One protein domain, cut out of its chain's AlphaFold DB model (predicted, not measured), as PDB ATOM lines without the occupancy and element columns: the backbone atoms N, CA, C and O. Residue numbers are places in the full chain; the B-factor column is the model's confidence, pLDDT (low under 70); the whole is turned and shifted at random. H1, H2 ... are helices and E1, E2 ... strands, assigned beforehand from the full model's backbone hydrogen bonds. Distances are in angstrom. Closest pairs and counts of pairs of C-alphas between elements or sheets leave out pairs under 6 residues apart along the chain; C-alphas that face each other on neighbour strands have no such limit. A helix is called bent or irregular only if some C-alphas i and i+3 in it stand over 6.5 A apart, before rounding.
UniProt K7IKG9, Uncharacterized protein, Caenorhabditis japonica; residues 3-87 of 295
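AT A GLANCE: This is residues 3 to 87 of the 295 residues of an uncharacterized protein of Caenorhabditis japonica (UniProt K7IKG9). Picture a small parallel sheet of three strands, E1, E2 and E3, as a slab between two helices: the longer H1 covers one face along E1 and E2, and the short H2 lies over the opposite face. Between E2 and E3 a long loop, residues 44 to 63, swings out, and its residues 49 to 55 stick out from the body. You read 85 printed residues, with two named helices and three named strands in the order E1, H1, E2, E3, H2; the sheet order is E1, E2, E3. The class is mixed, helices and strands, with under half of the residues in named elements. The whole is compact, with a radius of gyration of the C-alphas of 13.4 A and spans of 40 by 30 by 18 A.

IN THESE COORDINATES: Find C-alpha 7 at (39.663, -39.471, -43.138); from there strand E1, residues 7 to 12, runs 16.3 A. Helix H1, residues 19 to 30, begins with C-alpha 19 at (19.248, -39.584, -35.829) and is also 16.3 A long. Strand E2, residues 38 to 43, covers 16.4 A, and strand E3, residues 64 to 68, covers 12.6 A. Helix H2, residues 70 to 76, runs 10.5 A to C-alpha 76 at (35.927, -52.450, -44.762); it is neither bent nor irregular, but only just: C-alphas 71 and 74 are 6.1 A apart.

HOW THE PARTS SIT: Start at the inner strand E2. It is parallel to the edge strand E1 at 17 degrees, with N 9 and O 39 within hydrogen-bond range at 2.8 A. On its other side it is parallel to the edge strand E3 at 21 degrees, with N 42 and O 66 at 2.9 A. E1, H1 and E2 form a strand-helix-strand unit, two parallel neighbour strands with a helix between them in the chain, and its crossover is right-handed. H1 is on the sheet at a height of 9.9 A, over E1 and E2, and runs along the strands, at 10 degrees to E1 on the local plane; the closest C-alphas of H1 and E1 are those of Val 22 and Ile 11, 7.4 A apart. H2 is on the sheet on the opposite face, at a height of 8.4 A, only just over E2 with 3 of its 7 C-alphas, and runs along the strands, at 11 degrees to E2 on the local plane. Its closest C-alpha pair with E2 is Phe 70 and Ile 43, 5.7 A. H1 and H2 are apart. In H1 every O i to N i+4 pair is within hydrogen-bond range; in H2 1 of 3 is, beside 3 of 4 O i to N i+3 pairs.

THE WHOLE: Look at Glu 4 and Glu 50 for the two C-alphas farthest apart, 40.0 A. The printed part has no cut. The link from E2 to E3, 20 residues, is long, and the link from E3 to H2 is tight. The mean pLDDT of the printed part is 81.9, and residues 3 to 4 and 46 to 57 are under 70.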
ATOM      1  N   ARG A   3      47.852 -38.761 -43.906       49.59
ATOM      2  CA  ARG A   3      46.946 -37.601 -44.021       49.59
ATOM      3  C   ARG A   3      46.458 -37.278 -45.443       49.59
ATOM      4  O   ARG A   3      45.392 -36.704 -45.579       49.59
ATOM      5  N   GLU A   4      47.187 -37.666 -46.489       59.91
ATOM      6  CA  GLU A   4      46.792 -37.449 -47.897       59.91
ATOM      7  C   GLU A   4      45.749 -38.467 -48.390       59.91
ATOM      8  O   GLU A   4      45.195 -38.310 -49.473       59.91
ATOM      9  N   ARG A   5      45.491 -39.534 -47.616       70.44
ATOM     10  CA  ARG A   5      44.571 -40.623 -47.992       70.44
ATOM     11  C   ARG A   5      43.116 -40.367 -47.584       70.44
ATOM     12  O   ARG A   5      42.270 -41.210 -47.861       70.44
ATOM     13  N   GLY A   6      42.828 -39.222 -46.962       79.25
ATOM     14  CA  GLY A   6      41.503 -38.906 -46.433       79.25
ATOM     15  C   GLY A   6      41.292 -39.360 -44.993       79.25
ATOM     16  O   GLY A   6      42.187 -39.913 -44.354       79.25
ATOM     17  N   PHE A   7      40.093 -39.096 -44.482       83.19
ATOM     18  CA  PHE A   7      39.663 -39.471 -43.138       83.19
ATOM     19  C   PHE A   7      38.427 -40.363 -43.210       83.19
ATOM     20  O   PHE A   7      37.471 -40.054 -43.919       83.19
ATOM     21  N   LEU A   8      38.436 -41.446 -42.434       89.12
ATOM     22  CA  LEU A   8      37.267 -42.286 -42.212       89.12
ATOM     23  C   LEU A   8      36.692 -41.999 -40.825       89.12
ATOM     24  O   LEU A   8      37.404 -42.085 -39.826       89.12
ATOM     25  N   VAL A   9      35.393 -41.721 -40.760       91.62
ATOM     26  CA  VAL A   9      34.656 -41.573 -39.506       91.62
ATOM     27  C   VAL A   9      33.659 -42.712 -39.373       91.62
ATOM     28  O   VAL A   9      32.823 -42.920 -40.248       91.62
ATOM     29  N   VAL A  10      33.716 -43.430 -38.256       92.06
ATOM     30  CA  VAL A  10      32.742 -44.474 -37.924       92.06
ATOM     31  C   VAL A  10      31.837 -43.961 -36.812       92.06
ATOM     32  O   VAL A  10      32.304 -43.619 -35.729       92.06
ATOM     33  N   ILE A  11      30.533 -43.913 -37.074       91.62
ATOM     34  CA  ILE A  11      29.509 -43.510 -36.110       91.62
ATOM     35  C   ILE A  11      28.718 -44.754 -35.710       91.62
ATOM     36  O   ILE A  11      27.977 -45.316 -36.519       91.62
ATOM     37  N   ASP A  12      28.852 -45.182 -34.455       89.06
ATOM     38  CA  ASP A  12      28.086 -46.313 -33.929       89.06
ATOM     39  C   ASP A  12      26.689 -45.871 -33.464       89.06
ATOM     40  O   ASP A  12      26.540 -45.179 -32.452       89.06
ATOM     41  N   MET A  13      25.650 -46.276 -34.202       88.31
ATOM     42  CA  MET A  13      24.250 -45.971 -33.893       88.31
ATOM     43  C   MET A  13      23.502 -47.156 -33.251       88.31
ATOM     44  O   MET A  13      22.285 -47.088 -33.092       88.31
ATOM     45  N   ARG A  14      24.190 -48.241 -32.852       85.44
ATOM     46  CA  ARG A  14      23.557 -49.420 -32.216       85.44
ATOM     47  C   ARG A  14      23.014 -49.156 -30.811       85.44
ATOM     48  O   ARG A  14      22.126 -49.866 -30.349       85.44
ATOM     49  N   GLY A  15      23.532 -48.131 -30.133       77.12
ATOM     50  CA  GLY A  15      23.116 -47.742 -28.784       77.12
ATOM     51  C   GLY A  15      21.818 -46.925 -28.730       77.12
ATOM     52  O   GLY A  15      21.014 -46.896 -29.654       77.12
ATOM     53  N   LYS A  16      21.630 -46.171 -27.640       72.50
ATOM     54  CA  LYS A  16      20.485 -45.248 -27.454       72.50
ATOM     55  C   LYS A  16      20.551 -43.985 -28.336       72.50
ATOM     56  O   LYS A  16      19.836 -43.021 -28.077       72.50
ATOM     57  N   GLN A  17      21.435 -43.963 -29.330       76.62
ATOM     58  CA  GLN A  17      21.690 -42.788 -30.151       76.62
ATOM     59  C   GLN A  17      20.531 -42.543 -31.115       76.62
ATOM     60  O   GLN A  17      19.973 -43.469 -31.702       76.62
ATOM     61  N   THR A  18      20.169 -41.277 -31.294       76.56
ATOM     62  CA  THR A  18      19.105 -40.867 -32.215       76.56
ATOM     63  C   THR A  18      19.687 -40.315 -33.515       76.56
ATOM     64  O   THR A  18      20.830 -39.852 -33.555       76.56
ATOM     65  N   CYS A  19      18.879 -40.265 -34.579       78.31
ATOM     66  CA  CYS A  19      19.248 -39.584 -35.829       78.31
ATOM     67  C   CYS A  19      19.655 -38.120 -35.595       78.31
ATOM     68  O   CYS A  19      20.472 -37.573 -36.335       78.31
ATOM     69  N   THR A  20      19.107 -37.487 -34.554       82.19
ATOM     70  CA  THR A  20      19.479 -36.133 -34.142       82.19
ATOM     71  C   THR A  20      20.929 -36.079 -33.669       82.19
ATOM     72  O   THR A  20      21.648 -35.179 -34.095       82.19
ATOM     73  N   ASN A  21      21.387 -37.044 -32.860       85.94
ATOM     74  CA  ASN A  21      22.782 -37.108 -32.405       85.94
ATOM     75  C   ASN A  21      23.739 -37.237 -33.596       85.94
ATOM     76  O   ASN A  21      24.674 -36.450 -33.722       85.94
ATOM     77  N   VAL A  22      23.449 -38.162 -34.515       88.38
ATOM     78  CA  VAL A  22      24.241 -38.367 -35.737       88.38
ATOM     79  C   VAL A  22      24.301 -37.091 -36.574       88.38
ATOM     80  O   VAL A  22      25.378 -36.683 -36.993       88.38
ATOM     81  N   ARG A  23      23.170 -36.399 -36.768       88.81
ATOM     82  CA  ARG A  23      23.135 -35.146 -37.534       88.81
ATOM     83  C   ARG A  23      24.021 -34.058 -36.916       88.81
ATOM     84  O   ARG A  23      24.604 -33.287 -37.666       88.81
ATOM     85  N   GLN A  24      24.138 -33.984 -35.588       90.75
ATOM     86  CA  GLN A  24      25.051 -33.027 -34.944       90.75
ATOM     87  C   GLN A  24      26.522 -33.378 -35.191       90.75
ATOM     88  O   GLN A  24      27.312 -32.482 -35.468       90.75
ATOM     89  N   ILE A  25      26.874 -34.669 -35.177       91.44
ATOM     90  CA  ILE A  25      28.227 -35.127 -35.532       91.44
ATOM     91  C   ILE A  25      28.534 -34.768 -36.992       91.44
ATOM     92  O   ILE A  25      29.567 -34.174 -37.267       91.44
ATOM     93  N   LEU A  26      27.612 -35.040 -37.922       92.00
ATOM     94  CA  LEU A  26      27.780 -34.696 -39.341       92.00
ATOM     95  C   LEU A  26      27.923 -33.179 -39.563       92.00
ATOM     96  O   LEU A  26      28.759 -32.755 -40.357       92.00
ATOM     97  N   LYS A  27      27.174 -32.350 -38.819       92.06
ATOM     98  CA  LYS A  27      27.364 -30.889 -38.825       92.06
ATOM     99  C   LYS A  27      28.757 -30.494 -38.348       92.06
ATOM    100  O   LYS A  27      29.397 -29.688 -39.013       92.06
ATOM    101  N   ALA A  28      29.236 -31.065 -37.246       91.38
ATOM    102  CA  ALA A  28      30.583 -30.789 -36.750       91.38
ATOM    103  C   ALA A  28      31.663 -31.224 -37.756       91.38
ATOM    104  O   ALA A  28      32.626 -30.500 -37.979       91.38
ATOM    105  N   LEU A  29      31.479 -32.356 -38.438       90.12
ATOM    106  CA  LEU A  29      32.378 -32.773 -39.517       90.12
ATOM    107  C   LEU A  29      32.344 -31.800 -40.702       90.12
ATOM    108  O   LEU A  29      33.383 -31.527 -41.287       90.12
ATOM    109  N   SER A  30      31.181 -31.228 -41.028       89.12
ATOM    110  CA  SER A  30      31.056 -30.260 -42.130       89.12
ATOM    111  C   SER A  30      31.761 -28.925 -41.881       89.12
ATOM    112  O   SER A  30      32.005 -28.194 -42.834       89.12
ATOM    113  N   THR A  31      32.105 -28.609 -40.627       89.38
ATOM    114  CA  THR A  31      32.913 -27.423 -40.300       89.38
ATOM    115  C   THR A  31      34.416 -27.678 -40.400       89.38
ATOM    116  O   THR A  31      35.193 -26.739 -40.268       89.38
ATOM    117  N   ILE A  32      34.841 -28.931 -40.592       82.69
ATOM    118  CA  ILE A  32      36.254 -29.278 -40.742       82.69
ATOM    119  C   ILE A  32      36.655 -29.027 -42.193       82.69
ATOM    120  O   ILE A  32      36.236 -29.744 -43.102       82.69
ATOM    121  N   GLU A  33      37.508 -28.031 -42.412       79.38
ATOM    122  CA  GLU A  33      38.185 -27.868 -43.695       79.38
ATOM    123  C   GLU A  33      39.234 -28.973 -43.849       79.38
ATOM    124  O   GLU A  33      40.228 -29.024 -43.124       79.38
ATOM    125  N   SER A  34      38.998 -29.888 -44.788       73.50
ATOM    126  CA  SER A  34      39.929 -30.965 -45.119       73.50
ATOM    127  C   SER A  34      40.263 -30.914 -46.609       73.50
ATOM    128  O   SER A  34      39.351 -30.991 -47.433       73.50
ATOM    129  N   PRO A  35      41.552 -30.850 -46.989       75.50
ATOM    130  CA  PRO A  35      41.964 -30.969 -48.386       75.50
ATOM    131  C   PRO A  35      41.832 -32.408 -48.916       75.50
ATOM    132  O   PRO A  35      42.074 -32.659 -50.095       75.50
ATOM    133  N   SER A  36      41.493 -33.368 -48.053       82.38
ATOM    134  CA  SER A  36      41.401 -34.792 -48.373       82.38
ATOM    135  C   SER A  36      39.972 -35.315 -48.183       82.38
ATOM    136  O   SER A  36      39.243 -34.789 -47.335       82.38
ATOM    137  N   PRO A  37      39.561 -36.348 -48.944       84.19
ATOM    138  CA  PRO A  37      38.197 -36.863 -48.903       84.19
ATOM    139  C   PRO A  37      37.827 -37.379 -47.507       84.19
ATOM    140  O   PRO A  37      38.641 -38.001 -46.820       84.19
ATOM    141  N   VAL A  38      36.584 -37.121 -47.099       89.00
ATOM    142  CA  VAL A  38      36.003 -37.635 -45.855       89.00
ATOM    143  C   VAL A  38      34.986 -38.714 -46.216       89.00
ATOM    144  O   VAL A  38      34.065 -38.468 -46.993       89.00
ATOM    145  N   GLN A  39      35.154 -39.900 -45.642       90.75
ATOM    146  CA  GLN A  39      34.181 -40.987 -45.691       90.75
ATOM    147  C   GLN A  39      33.549 -41.134 -44.312       90.75
ATOM    148  O   GLN A  39      34.249 -41.157 -43.300       90.75
ATOM    149  N   VAL A  40      32.232 -41.293 -44.258       92.88
ATOM    150  CA  VAL A  40      31.513 -41.574 -43.016       92.88
ATOM    151  C   VAL A  40      30.754 -42.887 -43.141       92.88
ATOM    152  O   VAL A  40      29.908 -43.043 -44.021       92.88
ATOM    153  N   PHE A  41      31.025 -43.822 -42.232       93.12
ATOM    154  CA  PHE A  41      30.245 -45.041 -42.052       93.12
ATOM    155  C   PHE A  41      29.380 -44.942 -40.803       93.12
ATOM    156  O   PHE A  41      29.870 -44.683 -39.706       93.12
ATOM    157  N   ILE A  42      28.083 -45.186 -40.960       92.00
ATOM    158  CA  ILE A  42      27.122 -45.185 -39.858       92.00
ATOM    159  C   ILE A  42      26.655 -46.617 -39.636       92.00
ATOM    160  O   ILE A  42      25.997 -47.205 -40.499       92.00
ATOM    161  N   ILE A  43      26.992 -47.185 -38.479       90.25
ATOM    162  CA  ILE A  43      26.581 -48.538 -38.104       90.25
ATOM    163  C   ILE A  43      25.093 -48.504 -37.765       90.25
ATOM    164  O   ILE A  43      24.676 -47.786 -36.856       90.25
ATOM    165  N   LYS A  44      24.286 -49.271 -38.499       85.88
ATOM    166  CA  LYS A  44      22.829 -49.332 -38.314       85.88
ATOM    167  C   LYS A  44      22.449 -49.859 -36.916       85.88
ATOM    168  O   LYS A  44      23.133 -50.750 -36.416       85.88
ATOM    169  N   PRO A  45      21.332 -49.392 -36.321       81.06
ATOM    170  CA  PRO A  45      20.771 -49.996 -35.114       81.06
ATOM    171  C   PRO A  45      20.373 -51.462 -35.320       81.06
ATOM    172  O   PRO A  45      19.847 -51.806 -36.377       81.06
ATOM    173  N   ASP A  46      20.508 -52.305 -34.294       69.25
ATOM    174  CA  ASP A  46      20.211 -53.746 -34.401       69.25
ATOM    175  C   ASP A  46      18.761 -54.030 -34.849       69.25
ATOM    176  O   ASP A  46      18.507 -54.921 -35.656       69.25
ATOM    177  N   LYS A  47      17.796 -53.209 -34.406       65.25
ATOM    178  CA  LYS A  47      16.362 -53.334 -34.754       65.25
ATOM    179  C   LYS A  47      15.949 -52.569 -36.016       65.25
ATOM    180  O   LYS A  47      14.756 -52.397 -36.269       65.25
ATOM    181  N   PHE A  48      16.906 -52.070 -36.799       60.47
ATOM    182  CA  PHE A  48      16.621 -51.250 -37.980       60.47
ATOM    183  C   PHE A  48      15.809 -52.006 -39.044       60.47
ATOM    184  O   PHE A  48      14.963 -51.415 -39.707       60.47
ATOM    185  N   TRP A  49      16.001 -53.322 -39.159       56.16
ATOM    186  CA  TRP A  49      15.253 -54.158 -40.104       56.16
ATOM    187  C   TRP A  49      13.827 -54.503 -39.638       56.16
ATOM    188  O   TRP A  49      12.958 -54.729 -40.476       56.16
ATOM    189  N   GLU A  50      13.558 -54.491 -38.326       54.56
ATOM    190  CA  GLU A  50      12.248 -54.852 -37.756       54.56
ATOM    191  C   GLU A  50      11.224 -53.704 -37.835       54.56
ATOM    192  O   GLU A  50      10.019 -53.944 -37.903       54.56
ATOM    193  N   LYS A  51      11.682 -52.445 -37.881       56.38
ATOM    194  CA  LYS A  51      10.837 -51.252 -38.066       56.38
ATOM    195  C   LYS A  51      11.030 -50.673 -39.474       56.38
ATOM    196  O   LYS A  51      11.776 -49.722 -39.653       56.38
ATOM    197  N   GLN A  52      10.368 -51.295 -40.454       49.84
ATOM    198  CA  GLN A  52      10.191 -50.913 -41.871       49.84
ATOM    199  C   GLN A  52      10.683 -49.531 -42.363       49.84
ATOM    200  O   GLN A  52      10.361 -48.515 -41.758       49.84
ATOM    201  N   LYS A  53      11.220 -49.512 -43.603       44.72
ATOM    202  CA  LYS A  53      10.984 -48.536 -44.711       44.72
ATOM    203  C   LYS A  53      10.958 -47.022 -44.402       44.72
ATOM    204  O   LYS A  53      10.556 -46.239 -45.259       44.72
ATOM    205  N   ALA A  54      11.416 -46.569 -43.245       49.00
ATOM    206  CA  ALA A  54      11.654 -45.160 -42.993       49.00
ATOM    207  C   ALA A  54      13.013 -44.813 -43.606       49.00
ATOM    208  O   ALA A  54      14.057 -45.152 -43.051       49.00
ATOM    209  N   SER A  55      13.001 -44.169 -44.775       53.06
ATOM    210  CA  SER A  55      14.191 -43.498 -45.300       53.06
ATOM    211  C   SER A  55      14.674 -42.515 -44.234       53.06
ATOM    212  O   SER A  55      14.038 -41.490 -43.981       53.06
ATOM    213  N   MET A  56      15.754 -42.861 -43.536       61.19
ATOM    214  CA  MET A  56      16.398 -41.943 -42.611       61.19
ATOM    215  C   MET A  56      17.068 -40.842 -43.430       61.19
ATOM    216  O   MET A  56      18.168 -41.021 -43.947       61.19
ATOM    217  N   SER A  57      16.418 -39.685 -43.544       68.56
ATOM    218  CA  SER A  57      17.018 -38.515 -44.181       68.56
ATOM    219  C   SER A  57      18.019 -37.849 -43.228       68.56
ATOM    220  O   SER A  57      17.694 -37.022 -42.366       68.56
ATOM    221  N   LEU A  58      19.290 -38.222 -43.373       77.56
ATOM    222  CA  LEU A  58      20.396 -37.597 -42.645       77.56
ATOM    223  C   LEU A  58      20.778 -36.220 -43.213       77.56
ATOM    224  O   LEU A  58      21.475 -35.478 -42.529       77.56
ATOM    225  N   GLY A  59      20.258 -35.847 -44.386       78.69
ATOM    226  CA  GLY A  59      20.591 -34.614 -45.108       78.69
ATOM    227  C   GLY A  59      21.632 -34.851 -46.206       78.69
ATOM    228  O   GLY A  59      22.159 -35.954 -46.327       78.69
ATOM    229  N   THR A  60      21.900 -33.817 -47.003       82.94
ATOM    230  CA  THR A  60      22.971 -33.811 -48.012       82.94
ATOM    231  C   THR A  60      24.224 -33.197 -47.398       82.94
ATOM    232  O   THR A  60      24.138 -32.145 -46.766       82.94
ATOM    233  N   TRP A  61      25.372 -33.841 -47.589       87.56
ATOM    234  CA  TRP A  61      26.655 -33.435 -47.014       87.56
ATOM    235  C   TRP A  61      27.702 -33.300 -48.117       87.56
ATOM    236  O   TRP A  61      27.590 -33.947 -49.155       87.56
ATOM    237  N   GLY A  62      28.726 -32.473 -47.893       86.62
ATOM    238  CA  GLY A  62      29.849 -32.302 -48.826       86.62
ATOM    239  C   GLY A  62      30.846 -33.469 -48.837       86.62
ATOM    240  O   GLY A  62      31.925 -33.341 -49.402       86.62
ATOM    241  N   PHE A  63      30.510 -34.577 -48.181       89.38
ATOM    242  CA  PHE A  63      31.332 -35.771 -48.026       89.38
ATOM    243  C   PHE A  63      30.455 -37.026 -48.093       89.38
ATOM    244  O   PHE A  63      29.231 -36.948 -47.937       89.38
ATOM    245  N   GLU A  64      31.073 -38.184 -48.325       89.12
ATOM    246  CA  GLU A  64      30.344 -39.439 -48.505       89.12
ATOM    247  C   GLU A  64      29.844 -39.986 -47.163       89.12
ATOM    248  O   GLU A  64      30.593 -40.089 -46.190       89.12
ATOM    249  N   VAL A  65      28.553 -40.331 -47.106       91.31
ATOM    250  CA  VAL A  65      27.900 -40.904 -45.923       91.31
ATOM    251  C   VAL A  65      27.197 -42.191 -46.322       91.31
ATOM    252  O   VAL A  65      26.231 -42.168 -47.084       91.31
ATOM    253  N   GLU A  66      27.640 -43.314 -45.764       90.06
ATOM    254  CA  GLU A  66      27.077 -44.633 -46.034       90.06
ATOM    255  C   GLU A  66      26.618 -45.313 -44.738       90.06
ATOM    256  O   GLU A  66      27.297 -45.293 -43.711       90.06
ATOM    257  N   MET A  67      25.437 -45.939 -44.778       88.19
ATOM    258  CA  MET A  67      24.926 -46.736 -43.661       88.19
ATOM    259  C   MET A  67      25.242 -48.218 -43.864       88.19
ATOM    260  O   MET A  67      24.686 -48.863 -44.758       88.19
ATOM    261  N   ILE A  68      26.020 -48.797 -42.954       90.19
ATOM    262  CA  ILE A  68      26.507 -50.180 -43.038       90.19
ATOM    263  C   ILE A  68      25.969 -51.044 -41.889       90.19
ATOM    264  O   ILE A  68      25.515 -50.536 -40.861       90.19
ATOM    265  N   SER A  69      25.973 -52.368 -42.061       88.62
ATOM    266  CA  SER A  69      25.773 -53.285 -40.931       88.62
ATOM    267  C   SER A  69      27.045 -53.363 -40.085       88.62
ATOM    268  O   SER A  69      28.139 -53.060 -40.562       88.62
ATOM    269  N   PHE A  70      26.908 -53.812 -38.837       87.69
ATOM    270  CA  PHE A  70      28.057 -54.034 -37.961       87.69
ATOM    271  C   PHE A  70      29.069 -55.027 -38.556       87.69
ATOM    272  O   PHE A  70      30.265 -54.770 -38.557       87.69
ATOM    273  N   GLU A  71      28.582 -56.116 -39.153       87.25
ATOM    274  CA  GLU A  71      29.409 -57.147 -39.796       87.25
ATOM    275  C   GLU A  71      30.179 -56.646 -41.028       87.25
ATOM    276  O   GLU A  71      31.223 -57.197 -41.376       87.25
ATOM    277  N   SER A  72      29.666 -55.625 -41.723       90.81
ATOM    278  CA  SER A  72      30.367 -55.037 -42.866       90.81
ATOM    279  C   SER A  72      31.555 -54.184 -42.430       90.81
ATOM    280  O   SER A  72      32.519 -54.084 -43.184       90.81
ATOM    281  N   LEU A  73      31.533 -53.607 -41.223       90.88
ATOM    282  CA  LEU A  73      32.597 -52.718 -40.754       90.88
ATOM    283  C   LEU A  73      33.958 -53.423 -40.734       90.88
ATOM    284  O   LEU A  73      34.925 -52.890 -41.268       90.88
ATOM    285  N   THR A  74      34.023 -54.646 -40.210       87.12
ATOM    286  CA  THR A  74      35.270 -55.429 -40.129       87.12
ATOM    287  C   THR A  74      35.758 -55.952 -41.484       87.12
ATOM    288  O   THR A  74      36.864 -56.473 -41.573       87.12
ATOM    289  N   LYS A  75      34.937 -55.857 -42.540       90.19
ATOM    290  CA  LYS A  75      35.335 -56.161 -43.928       90.19
ATOM    291  C   LYS A  75      35.897 -54.934 -44.648       90.19
ATOM    292  O   LYS A  75      36.616 -55.089 -45.628       90.19
ATOM    293  N   LEU A  76      35.532 -53.737 -44.185       90.56
ATOM    294  CA  LEU A  76      35.927 -52.450 -44.762       90.56
ATOM    295  C   LEU A  76      37.123 -51.829 -44.032       90.56
ATOM    296  O   LEU A  76      37.904 -51.104 -44.641       90.56
ATOM    297  N   VAL A  77      37.261 -52.110 -42.735       91.06
ATOM    298  CA  VAL A  77      38.320 -51.590 -41.868       91.06
ATOM    299  C   VAL A  77      39.024 -52.757 -41.195       91.06
ATOM    300  O   VAL A  77      38.376 -53.662 -40.669       91.06
ATOM    301  N   ASP A  78      40.356 -52.714 -41.193       91.75
ATOM    302  CA  ASP A  78      41.176 -53.694 -40.489       91.75
ATOM    303  C   ASP A  78      40.783 -53.730 -38.995       91.75
ATOM    304  O   ASP A  78      40.815 -52.685 -38.333       91.75
ATOM    305  N   PRO A  79      40.425 -54.901 -38.429       92.50
ATOM    306  CA  PRO A  79      40.059 -55.023 -37.019       92.50
ATOM    307  C   PRO A  79      41.107 -54.471 -36.042       92.50
ATOM    308  O   PRO A  79      40.746 -54.032 -34.952       92.50
ATOM    309  N   THR A  80      42.387 -54.435 -36.418       92.31
ATOM    310  CA  THR A  80      43.467 -53.856 -35.599       92.31
ATOM    311  C   THR A  80      43.381 -52.337 -35.439       92.31
ATOM    312  O   THR A  80      44.001 -51.787 -34.531       92.31
ATOM    313  N   GLN A  81      42.587 -51.662 -36.275       89.88
ATOM    314  CA  GLN A  81      42.332 -50.219 -36.226       89.88
ATOM    315  C   GLN A  81      40.988 -49.875 -35.570       89.88
ATOM    316  O   GLN A  81      40.651 -48.705 -35.404       89.88
ATOM    317  N   LEU A  82      40.209 -50.889 -35.189       91.44
ATOM    318  CA  LEU A  82      38.893 -50.730 -34.588       91.44
ATOM    319  C   LEU A  82      38.949 -50.983 -33.072       91.44
ATOM    320  O   LEU A  82      39.554 -51.964 -32.636       91.44
ATOM    321  N   PRO A  83      38.296 -50.153 -32.240       92.06
ATOM    322  CA  PRO A  83      38.138 -50.445 -30.818       92.06
ATOM    323  C   PRO A  83      37.366 -51.748 -30.561       92.06
ATOM    324  O   PRO A  83      36.495 -52.147 -31.341       92.06
ATOM    325  N   LYS A  84      37.605 -52.375 -29.403       90.62
ATOM    326  CA  LYS A  84      36.905 -53.608 -28.977       90.62
ATOM    327  C   LYS A  84      35.378 -53.473 -28.961       90.62
ATOM    328  O   LYS A  84      34.669 -54.422 -29.285       90.62
ATOM    329  N   SER A  85      34.868 -52.289 -28.626       87.81
ATOM    330  CA  SER A  85      33.431 -51.966 -28.596       87.81
ATOM    331  C   SER A  85      32.746 -52.098 -29.964       87.81
ATOM    332  O   SER A  85      31.542 -52.356 -30.038       87.81
ATOM    333  N   VAL A  86      33.516 -51.988 -31.050       88.38
ATOM    334  CA  VAL A  86      33.047 -52.138 -32.432       88.38
ATOM    335  C   VAL A  86      33.691 -53.335 -33.145       88.38
ATOM    336  O   VAL A  86      33.785 -53.356 -34.367       88.38
ATOM    337  N   GLY A  87      34.081 -54.367 -32.387       87.75
ATOM    338  CA  GLY A  87      34.499 -55.658 -32.945       87.75
ATOM    339  C   GLY A  87      35.957 -55.733 -33.397       87.75
ATOM    340  O   GLY A  87      36.316 -56.668 -34.108       87.75
TER     341      GLY A  87